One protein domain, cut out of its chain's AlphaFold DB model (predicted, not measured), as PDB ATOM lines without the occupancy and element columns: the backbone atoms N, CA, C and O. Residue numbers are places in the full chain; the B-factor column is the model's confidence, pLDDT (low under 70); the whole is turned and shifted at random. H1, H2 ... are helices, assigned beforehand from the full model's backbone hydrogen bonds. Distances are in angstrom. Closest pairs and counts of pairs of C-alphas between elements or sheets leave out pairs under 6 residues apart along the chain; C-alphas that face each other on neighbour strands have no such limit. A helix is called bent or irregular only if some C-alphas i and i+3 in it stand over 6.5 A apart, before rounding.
ATOM      1  N   VAL A  58     210.400 236.884 195.760       84.12
ATOM      2  CA  VAL A  58     210.123 236.682 197.199       84.12
ATOM      3  C   VAL A  58     209.292 237.829 197.776       84.12
ATOM      4  O   VAL A  58     208.383 237.580 198.566       84.12
ATOM      5  N   PHE A  59     209.540 239.070 197.350       81.69
ATOM      6  CA  PHE A  59     208.725 240.211 197.768       81.69
ATOM      7  C   PHE A  59     207.272 240.100 197.276       81.69
ATOM      8  O   PHE A  59     206.344 240.286 198.063       81.69
ATOM      9  N   SER A  60     207.055 239.725 196.010       80.25
ATOM     10  CA  SER A  60     205.713 239.475 195.467       80.25
ATOM     11  C   SER A  60     204.980 238.361 196.221       80.25
ATOM     12  O   SER A  60     203.813 238.522 196.579       80.25
ATOM     13  N   VAL A  61     205.662 237.247 196.519       84.38
ATOM     14  CA  VAL A  61     205.084 236.138 197.300       84.38
ATOM     15  C   VAL A  61     204.731 236.591 198.719       84.38
ATOM     16  O   VAL A  61     203.658 236.265 199.226       84.38
ATOM     17  N   TYR A  62     205.587 237.396 199.351       83.50
ATOM     18  CA  TYR A  62     205.311 237.961 200.669       83.50
ATOM     19  C   TYR A  62     204.063 238.859 200.670       83.50
ATOM     20  O   TYR A  62     203.243 238.772 201.583       83.50
ATOM     21  N   LEU A  63     203.867 239.679 199.632       80.06
ATOM     22  CA  LEU A  63     202.660 240.500 199.485       80.06
ATOM     23  C   LEU A  63     201.384 239.656 199.350       80.06
ATOM     24  O   LEU A  63     200.348 240.021 199.907       80.06
ATOM     25  N   LEU A  64     201.452 238.514 198.660       78.38
ATOM     26  CA  LEU A  64     200.339 237.559 198.604       78.38
ATOM     27  C   LEU A  64     200.062 236.936 199.975       78.38
ATOM     28  O   LEU A  64     198.896 236.785 200.344       78.38
ATOM     29  N   HIS A  65     201.114 236.647 200.745       79.12
ATOM     30  CA  HIS A  65     201.000 236.111 202.098       79.12
ATOM     31  C   HIS A  65     200.332 237.090 203.072       79.12
ATOM     32  O   HIS A  65     199.560 236.656 203.907       79.12
ATOM     33  N   ILE A  66     200.581 238.399 202.992       79.88
ATOM     34  CA  ILE A  66     199.892 239.383 203.858       79.88
ATOM     35  C   ILE A  66     198.533 239.838 203.299       79.88
ATOM     36  O   ILE A  66     197.802 240.589 203.949       79.88
ATOM     37  N   GLY A  67     198.212 239.437 202.067       78.88
ATOM     38  CA  GLY A  67     197.010 239.836 201.353       78.88
ATOM     39  C   GLY A  67     195.782 238.997 201.709       78.88
ATOM     40  O   GLY A  67     195.840 237.965 202.372       78.88
ATOM     41  N   ARG A  68     194.624 239.412 201.184       72.69
ATOM     42  CA  ARG A  68     193.347 238.693 201.362       72.69
ATOM     43  C   ARG A  68     193.367 237.269 200.777       72.69
ATOM     44  O   ARG A  68     192.588 236.429 201.215       72.69
ATOM     45  N   LEU A  69     194.260 237.008 199.822       73.50
ATOM     46  CA  LEU A  69     194.408 235.722 199.133       73.50
ATOM     47  C   LEU A  69     195.042 234.631 200.009       73.50
ATOM     48  O   LEU A  69     194.826 233.454 199.738       73.50
ATOM     49  N   GLN A  70     195.755 234.991 201.083       76.75
ATOM     50  CA  GLN A  70     196.346 234.020 202.008       76.75
ATOM     51  C   GLN A  70     195.287 233.089 202.605       76.75
ATOM     52  O   GLN A  70     195.464 231.874 202.619       76.75
ATOM     53  N   LYS A  71     194.167 233.655 203.074       74.88
ATOM     54  CA  LYS A  71     193.078 232.866 203.663       74.88
ATOM     55  C   LYS A  71     192.519 231.880 202.650       74.88
ATOM     56  O   LYS A  71     192.366 230.720 202.976       74.88
ATOM     57  N   TRP A  72     192.304 232.317 201.417       78.25
ATOM     58  CA  TRP A  72     191.800 231.449 200.360       78.25
ATOM     59  C   TRP A  72     192.742 230.262 200.084       78.25
ATOM     60  O   TRP A  72     192.320 229.113 200.091       78.25
ATOM     61  N   ILE A  73     194.047 230.521 199.947       75.75
ATOM     62  CA  ILE A  73     195.046 229.478 199.663       75.75
ATOM     63  C   ILE A  73     195.153 228.467 200.813       75.75
ATOM     64  O   ILE A  73     195.183 227.269 200.565       75.75
ATOM     65  N   PHE A  74     195.220 228.924 202.065       71.38
ATOM     66  CA  PHE A  74     195.474 228.030 203.200       71.38
ATOM     67  C   PHE A  74     194.211 227.455 203.856       71.38
ATOM     68  O   PHE A  74     194.302 226.383 204.434       71.38
ATOM     69  N   PHE A  75     193.058 228.132 203.794       66.50
ATOM     70  CA  PHE A  75     191.804 227.626 204.374       66.50
ATOM     71  C   PHE A  75     190.898 226.925 203.361       66.50
ATOM     72  O   PHE A  75     190.212 225.992 203.751       66.50
ATOM     73  N   GLU A  76     190.841 227.366 202.099       67.88
ATOM     74  CA  GLU A  76     189.915 226.769 201.117       67.88
ATOM     75  C   GLU A  76     190.583 225.719 200.224       67.88
ATOM     76  O   GLU A  76     189.916 224.790 199.778       67.88
ATOM     77  N   LEU A  77     191.889 225.842 199.952       68.56
ATOM     78  CA  LEU A  77     192.599 224.942 199.031       68.56
ATOM     79  C   LEU A  77     193.386 223.823 199.738       68.56
ATOM     80  O   LEU A  77     193.631 222.781 199.136       68.56
ATOM     81  N   LEU A  78     193.797 224.046 200.989       67.94
ATOM     82  CA  LEU A  78     194.662 223.166 201.794       67.94
ATOM     83  C   LEU A  78     193.988 222.829 203.140       67.94
ATOM     84  O   LEU A  78     194.587 222.983 204.206       67.94
ATOM     85  N   ASP A  79     192.703 222.457 203.098       64.00
ATOM     86  CA  ASP A  79     191.972 222.033 204.296       64.00
ATOM     87  C   ASP A  79     192.433 220.638 204.732       64.00
ATOM     88  O   ASP A  79     191.954 219.604 204.270       64.00
ATOM     89  N   ASP A  80     193.396 220.631 205.645       64.12
ATOM     90  CA  ASP A  80     194.025 219.426 206.167       64.12
ATOM     91  C   ASP A  80     193.900 219.357 207.686       64.12
ATOM     92  O   ASP A  80     194.833 219.032 208.430       64.12
ATOM     93  N   THR A  81     192.682 219.619 208.159       65.06
ATOM     94  CA  THR A  81     192.292 219.506 209.570       65.06
ATOM     95  C   THR A  81     192.638 218.123 210.171       65.06
ATOM     96  O   THR A  81     192.851 217.991 211.376       65.06
ATOM     97  N   TYR A  82     192.789 217.089 209.337       62.25
ATOM     98  CA  TYR A  82     193.162 215.729 209.741       62.25
ATOM     99  C   TYR A  82     194.666 215.538 210.044       62.25
ATOM    100  O   TYR A  82     195.033 214.710 210.884       62.25
ATOM    101  N   VAL A  83     195.555 216.311 209.407       64.50
ATOM    102  CA  VAL A  83     197.009 216.054 209.420       64.50
ATOM    103  C   VAL A  83     197.697 216.573 210.692       64.50
ATOM    104  O   VAL A  83     198.778 216.103 211.050       64.50
ATOM    105  N   TYR A  84     197.041 217.458 211.449       65.69
ATOM    106  CA  TYR A  84     197.554 218.008 212.714       65.69
ATOM    107  C   TYR A  84     197.805 216.963 213.812       65.69
ATOM    108  O   TYR A  84     198.557 217.222 214.748       65.69
ATOM    109  N   THR A  85     197.190 215.781 213.714       73.62
ATOM    110  CA  THR A  85     197.293 214.722 214.735       73.62
ATOM    111  C   THR A  85     198.451 213.751 214.507       73.62
ATOM    112  O   THR A  85     198.711 212.891 215.346       73.62
ATOM    113  N   GLN A  86     199.148 213.864 213.376       79.62
ATOM    114  CA  GLN A  86     200.091 212.853 212.910       79.62
ATOM    115  C   GLN A  86     201.548 213.258 213.168       79.62
ATOM    116  O   GLN A  86     201.921 214.425 213.064       79.62
ATOM    117  N   TRP A  87     202.415 212.276 213.434       81.88
ATOM    118  CA  TRP A  87     203.848 212.500 213.699       81.88
ATOM    119  C   TRP A  87     204.595 213.181 212.536       81.88
ATOM    120  O   TRP A  87     205.571 213.897 212.745       81.88
ATOM    121  N   TYR A  88     204.126 212.993 211.300       83.31
ATOM    122  CA  TYR A  88     204.725 213.580 210.096       83.31
ATOM    123  C   TYR A  88     204.239 215.008 209.781       83.31
ATOM    124  O   TYR A  88     204.626 215.568 208.752       83.31
ATOM    125  N   PHE A  89     203.451 215.628 210.666       82.50
ATOM    126  CA  PHE A  89     202.959 217.001 210.528       82.50
ATOM    127  C   PHE A  89     204.028 218.042 210.126       82.50
ATOM    128  O   PHE A  89     203.788 218.773 209.163       82.50
ATOM    129  N   PRO A  90     205.218 218.127 210.762       83.25
ATOM    130  CA  PRO A  90     206.197 219.155 210.400       83.25
ATOM    131  C   PRO A  90     206.771 218.976 208.987       83.25
ATOM    132  O   PRO A  90     207.017 219.964 208.296       83.25
ATOM    133  N   LEU A  91     206.957 217.732 208.530       87.25
ATOM    134  CA  LEU A  91     207.425 217.444 207.168       87.25
ATOM    135  C   LEU A  91     206.364 217.820 206.133       87.25
ATOM    136  O   LEU A  91     206.676 218.397 205.092       87.25
ATOM    137  N   TRP A  92     205.109 217.515 206.443       84.75
ATOM    138  CA  TRP A  92     203.977 217.811 205.583       84.75
ATOM    139  C   TRP A  92     203.734 219.326 205.466       84.75
ATOM    140  O   TRP A  92     203.616 219.851 204.357       84.75
ATOM    141  N   LEU A  93     203.820 220.054 206.585       83.56
ATOM    142  CA  LEU A  93     203.782 221.518 206.612       83.56
ATOM    143  C   LEU A  93     204.902 222.132 205.761       83.56
ATOM    144  O   LEU A  93     204.644 223.018 204.946       83.56
ATOM    145  N   LEU A  94     206.140 221.650 205.913       87.19
ATOM    146  CA  LEU A  94     207.277 222.131 205.124       87.19
ATOM    147  C   LEU A  94     207.049 221.907 203.622       87.19
ATOM    148  O   LEU A  94     207.317 222.800 202.816       87.19
ATOM    149  N   SER A  95     206.518 220.741 203.254       87.25
ATOM    150  CA  SER A  95     206.211 220.397 201.866       87.25
ATOM    151  C   SER A  95     205.172 221.339 201.259       87.25
ATOM    152  O   SER A  95     205.335 221.782 200.123       87.25
ATOM    153  N   ILE A  96     204.126 221.691 202.006       84.50
ATOM    154  CA  ILE A  96     203.081 222.604 201.527       84.50
ATOM    155  C   ILE A  96     203.580 224.024 201.395       84.50
ATOM    156  O   ILE A  96     203.326 224.660 200.374       84.50
ATOM    157  N   VAL A  97     204.329 224.517 202.379       84.19
ATOM    158  CA  VAL A  97     204.924 225.854 202.296       84.19
ATOM    159  C   VAL A  97     205.831 225.946 201.070       84.19
ATOM    160  O   VAL A  97     205.772 226.935 200.341       84.19
ATOM    161  N   LEU A  98     206.610 224.899 200.787       87.31
ATOM    162  CA  LEU A  98     207.463 224.843 199.604       87.31
ATOM    163  C   LEU A  98     206.648 224.786 198.304       87.31
ATOM    164  O   LEU A  98     206.964 225.506 197.358       87.31
ATOM    165  N   LEU A  99     205.573 223.997 198.258       87.25
ATOM    166  CA  LEU A  99     204.692 223.894 197.094       87.25
ATOM    167  C   LEU A  99     203.999 225.231 196.791       87.25
ATOM    168  O   LEU A  99     204.035 225.699 195.652       87.25
ATOM    169  N   VAL A 100     203.429 225.877 197.810       85.00
ATOM    170  CA  VAL A 100     202.782 227.195 197.695       85.00
ATOM    171  C   VAL A 100     203.796 228.269 197.297       85.00
ATOM    172  O   VAL A 100     203.497 229.137 196.477       85.00
ATOM    173  N   PHE A 101     205.017 228.205 197.832       85.81
ATOM    174  CA  PHE A 101     206.085 229.118 197.443       85.81
ATOM    175  C   PHE A 101     206.433 228.974 195.956       85.81
ATOM    176  O   PHE A 101     206.467 229.970 195.232       85.81
ATOM    177  N   VAL A 102     206.638 227.745 195.475       87.62
ATOM    178  CA  VAL A 102     206.971 227.477 194.067       87.62
ATOM    179  C   VAL A 102     205.837 227.909 193.133       87.62
ATOM    180  O   VAL A 102     206.109 228.535 192.107       87.62
ATOM    181  N   SER A 103     204.576 227.647 193.487       86.75
ATOM    182  CA  SER A 103     203.430 228.064 192.670       86.75
ATOM    183  C   SER A 103     203.301 229.589 192.594       86.75
ATOM    184  O   SER A 103     203.115 230.131 191.503       86.75
ATOM    185  N   CYS A 104     203.499 230.304 193.707       84.00
ATOM    186  CA  CYS A 104     203.485 231.768 193.717       84.00
ATOM    187  C   CYS A 104     204.633 232.365 192.893       84.00
ATOM    188  O   CYS A 104     204.415 233.322 192.150       84.00
ATOM    189  N   VAL A 105     205.841 231.792 192.972       86.00
ATOM    190  CA  VAL A 105     206.968 232.213 192.123       86.00
ATOM    191  C   VAL A 105     206.636 232.000 190.647       86.00
ATOM    192  O   VAL A 105     206.908 232.879 189.833       86.00
ATOM    193  N   LEU A 106     206.014 230.875 190.283       86.69
ATOM    194  CA  LEU A 106     205.629 230.598 188.899       86.69
ATOM    195  C   LEU A 106     204.633 231.643 188.366       86.69
ATOM    196  O   LEU A 106     204.834 232.178 187.277       86.69
ATOM    197  N   ILE A 107     203.618 231.993 189.160       85.12
ATOM    198  CA  ILE A 107     202.638 233.039 188.823       85.12
ATOM    199  C   ILE A 107     203.320 234.406 188.656       85.12
ATOM    200  O   ILE A 107     203.029 235.129 187.702       85.12
ATOM    201  N   ASP A 108     204.263 234.752 189.535       84.94
ATOM    202  CA  ASP A 108     205.029 236.001 189.439       84.94
ATOM    203  C   ASP A 108     205.867 236.062 188.146       84.94
ATOM    204  O   ASP A 108     205.896 237.092 187.471       84.94
ATOM    205  N   LYS A 109     206.461 234.942 187.708       82.56
ATOM    206  CA  LYS A 109     207.183 234.880 186.422       82.56
ATOM    207  C   LYS A 109     206.267 234.992 185.218       82.56
ATOM    208  O   LYS A 109     206.620 235.676 184.259       82.56
ATOM    209  N   VAL A 110     205.098 234.363 185.275       85.50
ATOM    210  CA  VAL A 110     204.062 234.512 184.249       85.50
ATOM    211  C   VAL A 110     203.656 235.984 184.139       85.50
ATOM    212  O   VAL A 110     203.616 236.512 183.030       85.50
ATOM    213  N   ARG A 111     203.469 236.688 185.265       84.06
ATOM    214  CA  ARG A 111     203.196 238.134 185.291       84.06
ATOM    215  C   ARG A 111     204.327 238.946 184.663       84.06
ATOM    216  O   ARG A 111     204.049 239.790 183.822       84.06
ATOM    217  N   ILE A 112     205.580 238.698 185.035       81.50
ATOM    218  CA  ILE A 112     206.745 239.387 184.453       81.50
ATOM    219  C   ILE A 112     206.786 239.187 182.929       81.50
ATOM    220  O   ILE A 112     206.939 240.135 182.162       81.50
ATOM    221  N   TYR A 113     206.564 237.962 182.456       80.31
ATOM    222  CA  TYR A 113     206.597 237.676 181.026       80.31
ATOM    223  C   TYR A 113     205.411 238.281 180.255       80.31
ATOM    224  O   TYR A 113     205.598 238.762 179.142       80.31
ATOM    225  N   LEU A 114     204.206 238.286 180.832       78.88
ATOM    226  CA  LEU A 114     202.991 238.802 180.187       78.88
ATOM    227  C   LEU A 114     202.786 240.306 180.333       78.88
ATOM    228  O   LEU A 114     202.071 240.874 179.520       78.88
ATOM    229  N   VAL A 115     203.336 240.944 181.365       76.62
ATOM    230  CA  VAL A 115     203.082 242.360 181.672       76.62
ATOM    231  C   VAL A 115     204.316 243.204 181.398       76.62
ATOM    232  O   VAL A 115     204.215 244.219 180.721       76.62
ATOM    233  N   GLU A 116     205.496 242.782 181.851       70.19
ATOM    234  CA  GLU A 116     206.713 243.585 181.708       70.19
ATOM    235  C   GLU A 116     207.150 243.667 180.238       70.19
ATOM    236  O   GLU A 116     207.282 244.769 179.711       70.19
ATOM    237  N   ARG A 117     207.224 242.531 179.526       70.25
ATOM    238  CA  ARG A 117     207.579 242.473 178.089       70.25
ATOM    239  C   ARG A 117     206.724 243.384 177.185       70.25
ATOM    240  O   ARG A 117     207.303 244.080 176.352       70.25
ATOM    241  N   PRO A 118     205.379 243.426 177.290       70.00
ATOM    242  CA  PRO A 118     204.584 244.355 176.482       70.00
ATOM    243  C   PRO A 118     204.550 245.787 177.025       70.00
ATOM    244  O   PRO A 118     204.213 246.701 176.273       70.00
ATOM    245  N   MET A 119     204.897 246.022 178.293       67.69
ATOM    246  CA  MET A 119     204.974 247.378 178.846       67.69
ATOM    247  C   MET A 119     206.280 248.097 178.492       67.69
ATOM    248  O   MET A 119     206.276 249.323 178.422       67.69
ATOM    249  N   GLU A 120     207.371 247.385 178.197       75.81
ATOM    250  CA  GLU A 120     208.641 247.982 177.749       75.81
ATOM    251  C   GLU A 120     208.500 249.003 176.596       75.81
ATOM    252  O   GLU A 120     209.026 250.116 176.725       75.81
ATOM    253  N   PRO A 121     207.783 248.721 175.487       77.69
ATOM    254  CA  PRO A 121     207.574 249.715 174.432       77.69
ATOM    255  C   PRO A 121     206.703 250.897 174.885       77.69
ATOM    256  O   PRO A 121     206.944 252.031 174.464       77.69
ATOM    257  N   LEU A 122     205.730 250.667 175.775       78.88
ATOM    258  CA  LEU A 122     204.869 251.719 176.323       78.88
ATOM    259  C   LEU A 122     205.667 252.680 177.218       78.88
ATOM    260  O   LEU A 122     205.533 253.898 177.109       78.88
ATOM    261  N   VAL A 123     206.539 252.138 178.068       82.75
ATOM    262  CA  VAL A 123     207.404 252.916 178.962       82.75
ATOM    263  C   VAL A 123     208.408 253.739 178.158       82.75
ATOM    264  O   VAL A 123     208.576 254.924 178.442       82.75
ATOM    265  N   LYS A 124     209.015 253.165 177.109       83.06
ATOM    266  CA  LYS A 124     209.890 253.925 176.200       83.06
ATOM    267  C   LYS A 124     209.138 255.063 175.510       83.06
ATOM    268  O   LYS A 124     209.621 256.190 175.493       83.06
ATOM    269  N   SER A 125     207.925 254.802 175.023       80.81
ATOM    270  CA  SER A 125     207.057 255.821 174.421       80.81
ATOM    271  C   SER A 125     206.733 256.975 175.383       80.81
ATOM    272  O   SER A 125     206.798 258.146 174.999       80.81
ATOM    273  N   LEU A 126     206.401 256.665 176.637       85.88
ATOM    274  CA  LEU A 126     206.118 257.656 177.677       85.88
ATOM    275  C   LEU A 126     207.365 258.451 178.074       85.88
ATOM    276  O   LEU A 126     207.281 259.670 178.207       85.88
ATOM    277  N   SER A 127     208.514 257.787 178.219       83.94
ATOM    278  CA  SER A 127     209.787 258.432 178.551       83.94
ATOM    279  C   SER A 127     210.191 259.455 177.491       83.94
ATOM    280  O   SER A 127     210.471 260.601 177.839       83.94
ATOM    281  N   GLU A 128     210.113 259.093 176.208       86.56
ATOM    282  CA  GLU A 128     210.396 260.010 175.099       86.56
ATOM    283  C   GLU A 128     209.448 261.217 175.105       86.56
ATOM    284  O   GLU A 128     209.879 262.364 174.993       86.56
ATOM    285  N   ARG A 129     208.146 260.989 175.323       83.69
ATOM    286  CA  ARG A 129     207.150 262.069 175.416       83.69
ATOM    287  C   ARG A 129     207.430 263.028 176.568       83.69
ATOM    288  O   ARG A 129     207.328 264.237 176.376       83.69
ATOM    289  N   ILE A 130     207.776 262.504 177.743       86.94
ATOM    290  CA  ILE A 130     208.114 263.311 178.921       86.94
ATOM    291  C   ILE A 130     209.396 264.108 178.666       86.94
ATOM    292  O   ILE A 130     209.442 265.289 179.001       86.94
ATOM    293  N   ASN A 131     210.401 263.508 178.027       86.56
ATOM    294  CA  ASN A 131     211.672 264.167 177.728       86.56
ATOM    295  C   ASN A 131     211.492 265.326 176.730       86.56
ATOM    296  O   ASN A 131     212.000 266.427 176.942       86.56
ATOM    297  N   VAL A 132     210.666 265.137 175.693       86.06
ATOM    298  CA  VAL A 132     210.273 266.217 174.771       86.06
ATOM    299  C   VAL A 132     209.513 267.327 175.502       86.06
ATOM    300  O   VAL A 132     209.749 268.509 175.250       86.06
ATOM    301  N   TRP A 133     208.617 266.971 176.427       84.44
ATOM    302  CA  TRP A 133     207.860 267.943 177.219       84.44
ATOM    303  C   TRP A 133     208.754 268.742 178.178       84.44
ATOM    304  O   TRP A 133     208.571 269.949 178.306       84.44
ATOM    305  N   LEU A 134     209.745 268.093 178.801       85.19
ATOM    306  CA  LEU A 134     210.753 268.731 179.656       85.19
ATOM    307  C   LEU A 134     211.648 269.683 178.860       85.19
ATOM    308  O   LEU A 134     211.816 270.829 179.267       85.19
ATOM    309  N   LYS A 135     212.141 269.256 177.690       80.12
ATOM    310  CA  LYS A 135     212.955 270.098 176.800       80.12
ATOM    311  C   LYS A 135     212.187 271.318 176.288       80.12
ATOM    312  O   LYS A 135     212.755 272.388 176.127       80.12
ATOM    313  N   LYS A 136     210.876 271.180 176.067       80.56
ATOM    314  CA  LYS A 136     209.996 272.291 175.673       80.56
ATOM    315  C   LYS A 136     209.767 273.308 176.801       80.56
ATOM    316  O   LYS A 136     209.364 274.431 176.518       80.56
ATOM    317  N   LYS A 137     209.974 272.921 178.063       76.31
ATOM    318  CA  LYS A 137     209.686 273.757 179.236       76.31
ATOM    319  C   LYS A 137     210.913 274.486 179.809       76.31
ATOM    320  O   LYS A 137     210.740 275.108 180.847       76.31
ATOM    321  N   GLU A 138     212.087 274.392 179.165       67.50
ATOM    322  CA  GLU A 138     213.380 274.980 179.594       67.50
ATOM    323  C   GLU A 138     213.587 274.954 181.118       67.50
ATOM    324  O   GLU A 138     213.661 275.974 181.796       67.50
ATOM    325  N   ILE A 139     213.654 273.743 181.675       61.97
ATOM    326  CA  ILE A 139     214.180 273.522 183.036       61.97
ATOM    327  C   ILE A 139     215.602 272.916 182.960       61.97
ATOM    328  O   ILE A 139     216.205 272.600 183.982       61.97
ATOM    329  N   ILE A 140     216.153 272.781 181.744       49.66
ATOM    330  CA  ILE A 140     217.549 272.434 181.431       49.66
ATOM    331  C   ILE A 140     217.977 273.279 180.236       49.66
ATOM    332  O   ILE A 140     217.182 273.299 179.266       49.66
TER     333      ILE A 140
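AT A GLANCE: This is residues 58 to 140 of the 140 residues of an uncharacterized protein of Veillonella sp. DORA_A_3_16_22 (UniProt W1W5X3). What does the model look like at first sight? It is one very long, kinked helix, H3, with the short helix H1 packed crosswise on its residues 101 to 108 and the short helix H2 next to H1; residues 109 to 140, with the far part of H3, stick out from this small body as a long arm. What leads from the short helices to the long one? After H1 and H2, the stretch of residues 77 to 88, with no named element, leads to Phe 89, where H3 begins. What are its make-up and size? The printed part has 83 residues with three named helices, in the order H1, H2, H3, and no named strand; the class is all helix. It is extended, with a radius of gyration of the C-alphas of 21.9 A, and a rod in outline, spanning 71 by 21 by 19 A.

HOW THE PARTS SIT: How do the first two helices stand? H1, residues 58 to 66, and H2, residues 69 to 76, are close but not clearly touching; their closest C-alphas, of Leu 64 and Gln 70, are 6.3 A apart. They run the same way at a steep tilt of 62 degrees. How does the long helix stand to them? H3, residues 89 to 136, touches H1 with residues 101 to 108 alone; the closest C-alphas, of Val 61 and Cys 104, are 5.9 A apart. They run opposite ways at a steep tilt of 68 degrees, only just short of about perpendicular. H2 and H3 are apart, but only just, at 8.3 A. What do the backbones show? In H1 and H2 every O i to N i+4 pair is within hydrogen-bond range; in H3 40 of 44 are.

IN THESE COORDINATES: Where do the short helices lie? H1 starts at C-alpha 58, at (210.123, 236.682, 197.199), and is 12.5 A long; H2 is 10.2 A long. Where does H3 run? It goes 65.7 A from C-alpha 89, at (202.959, 217.001, 210.528), to C-alpha 136, at (209.996, 272.291, 175.673). Is H3 straight? It has a kink of 45 degrees near residue 118, yet is neither bent nor irregular, but only just: C-alphas 118 and 121 are 6.5 A apart.

THE WHOLE: How large is it? The two C-alphas farthest apart, of Trp 87 and Glu 138, are 71.8 A apart. Without the stretches that stand free, residues 85 to 91 and 109 to 140, the body spans 31 by 20 by 13 A. Which links are long, and is there a cut? The H2 to H3 link is long, with 12 residues, and the H1 to H2 link is tight; the printed part has no cut. Where is confidence low? The pLDDT is under 70 at residues 75 to 84, 119 and 138 to 140; its mean over the printed part is 78.7.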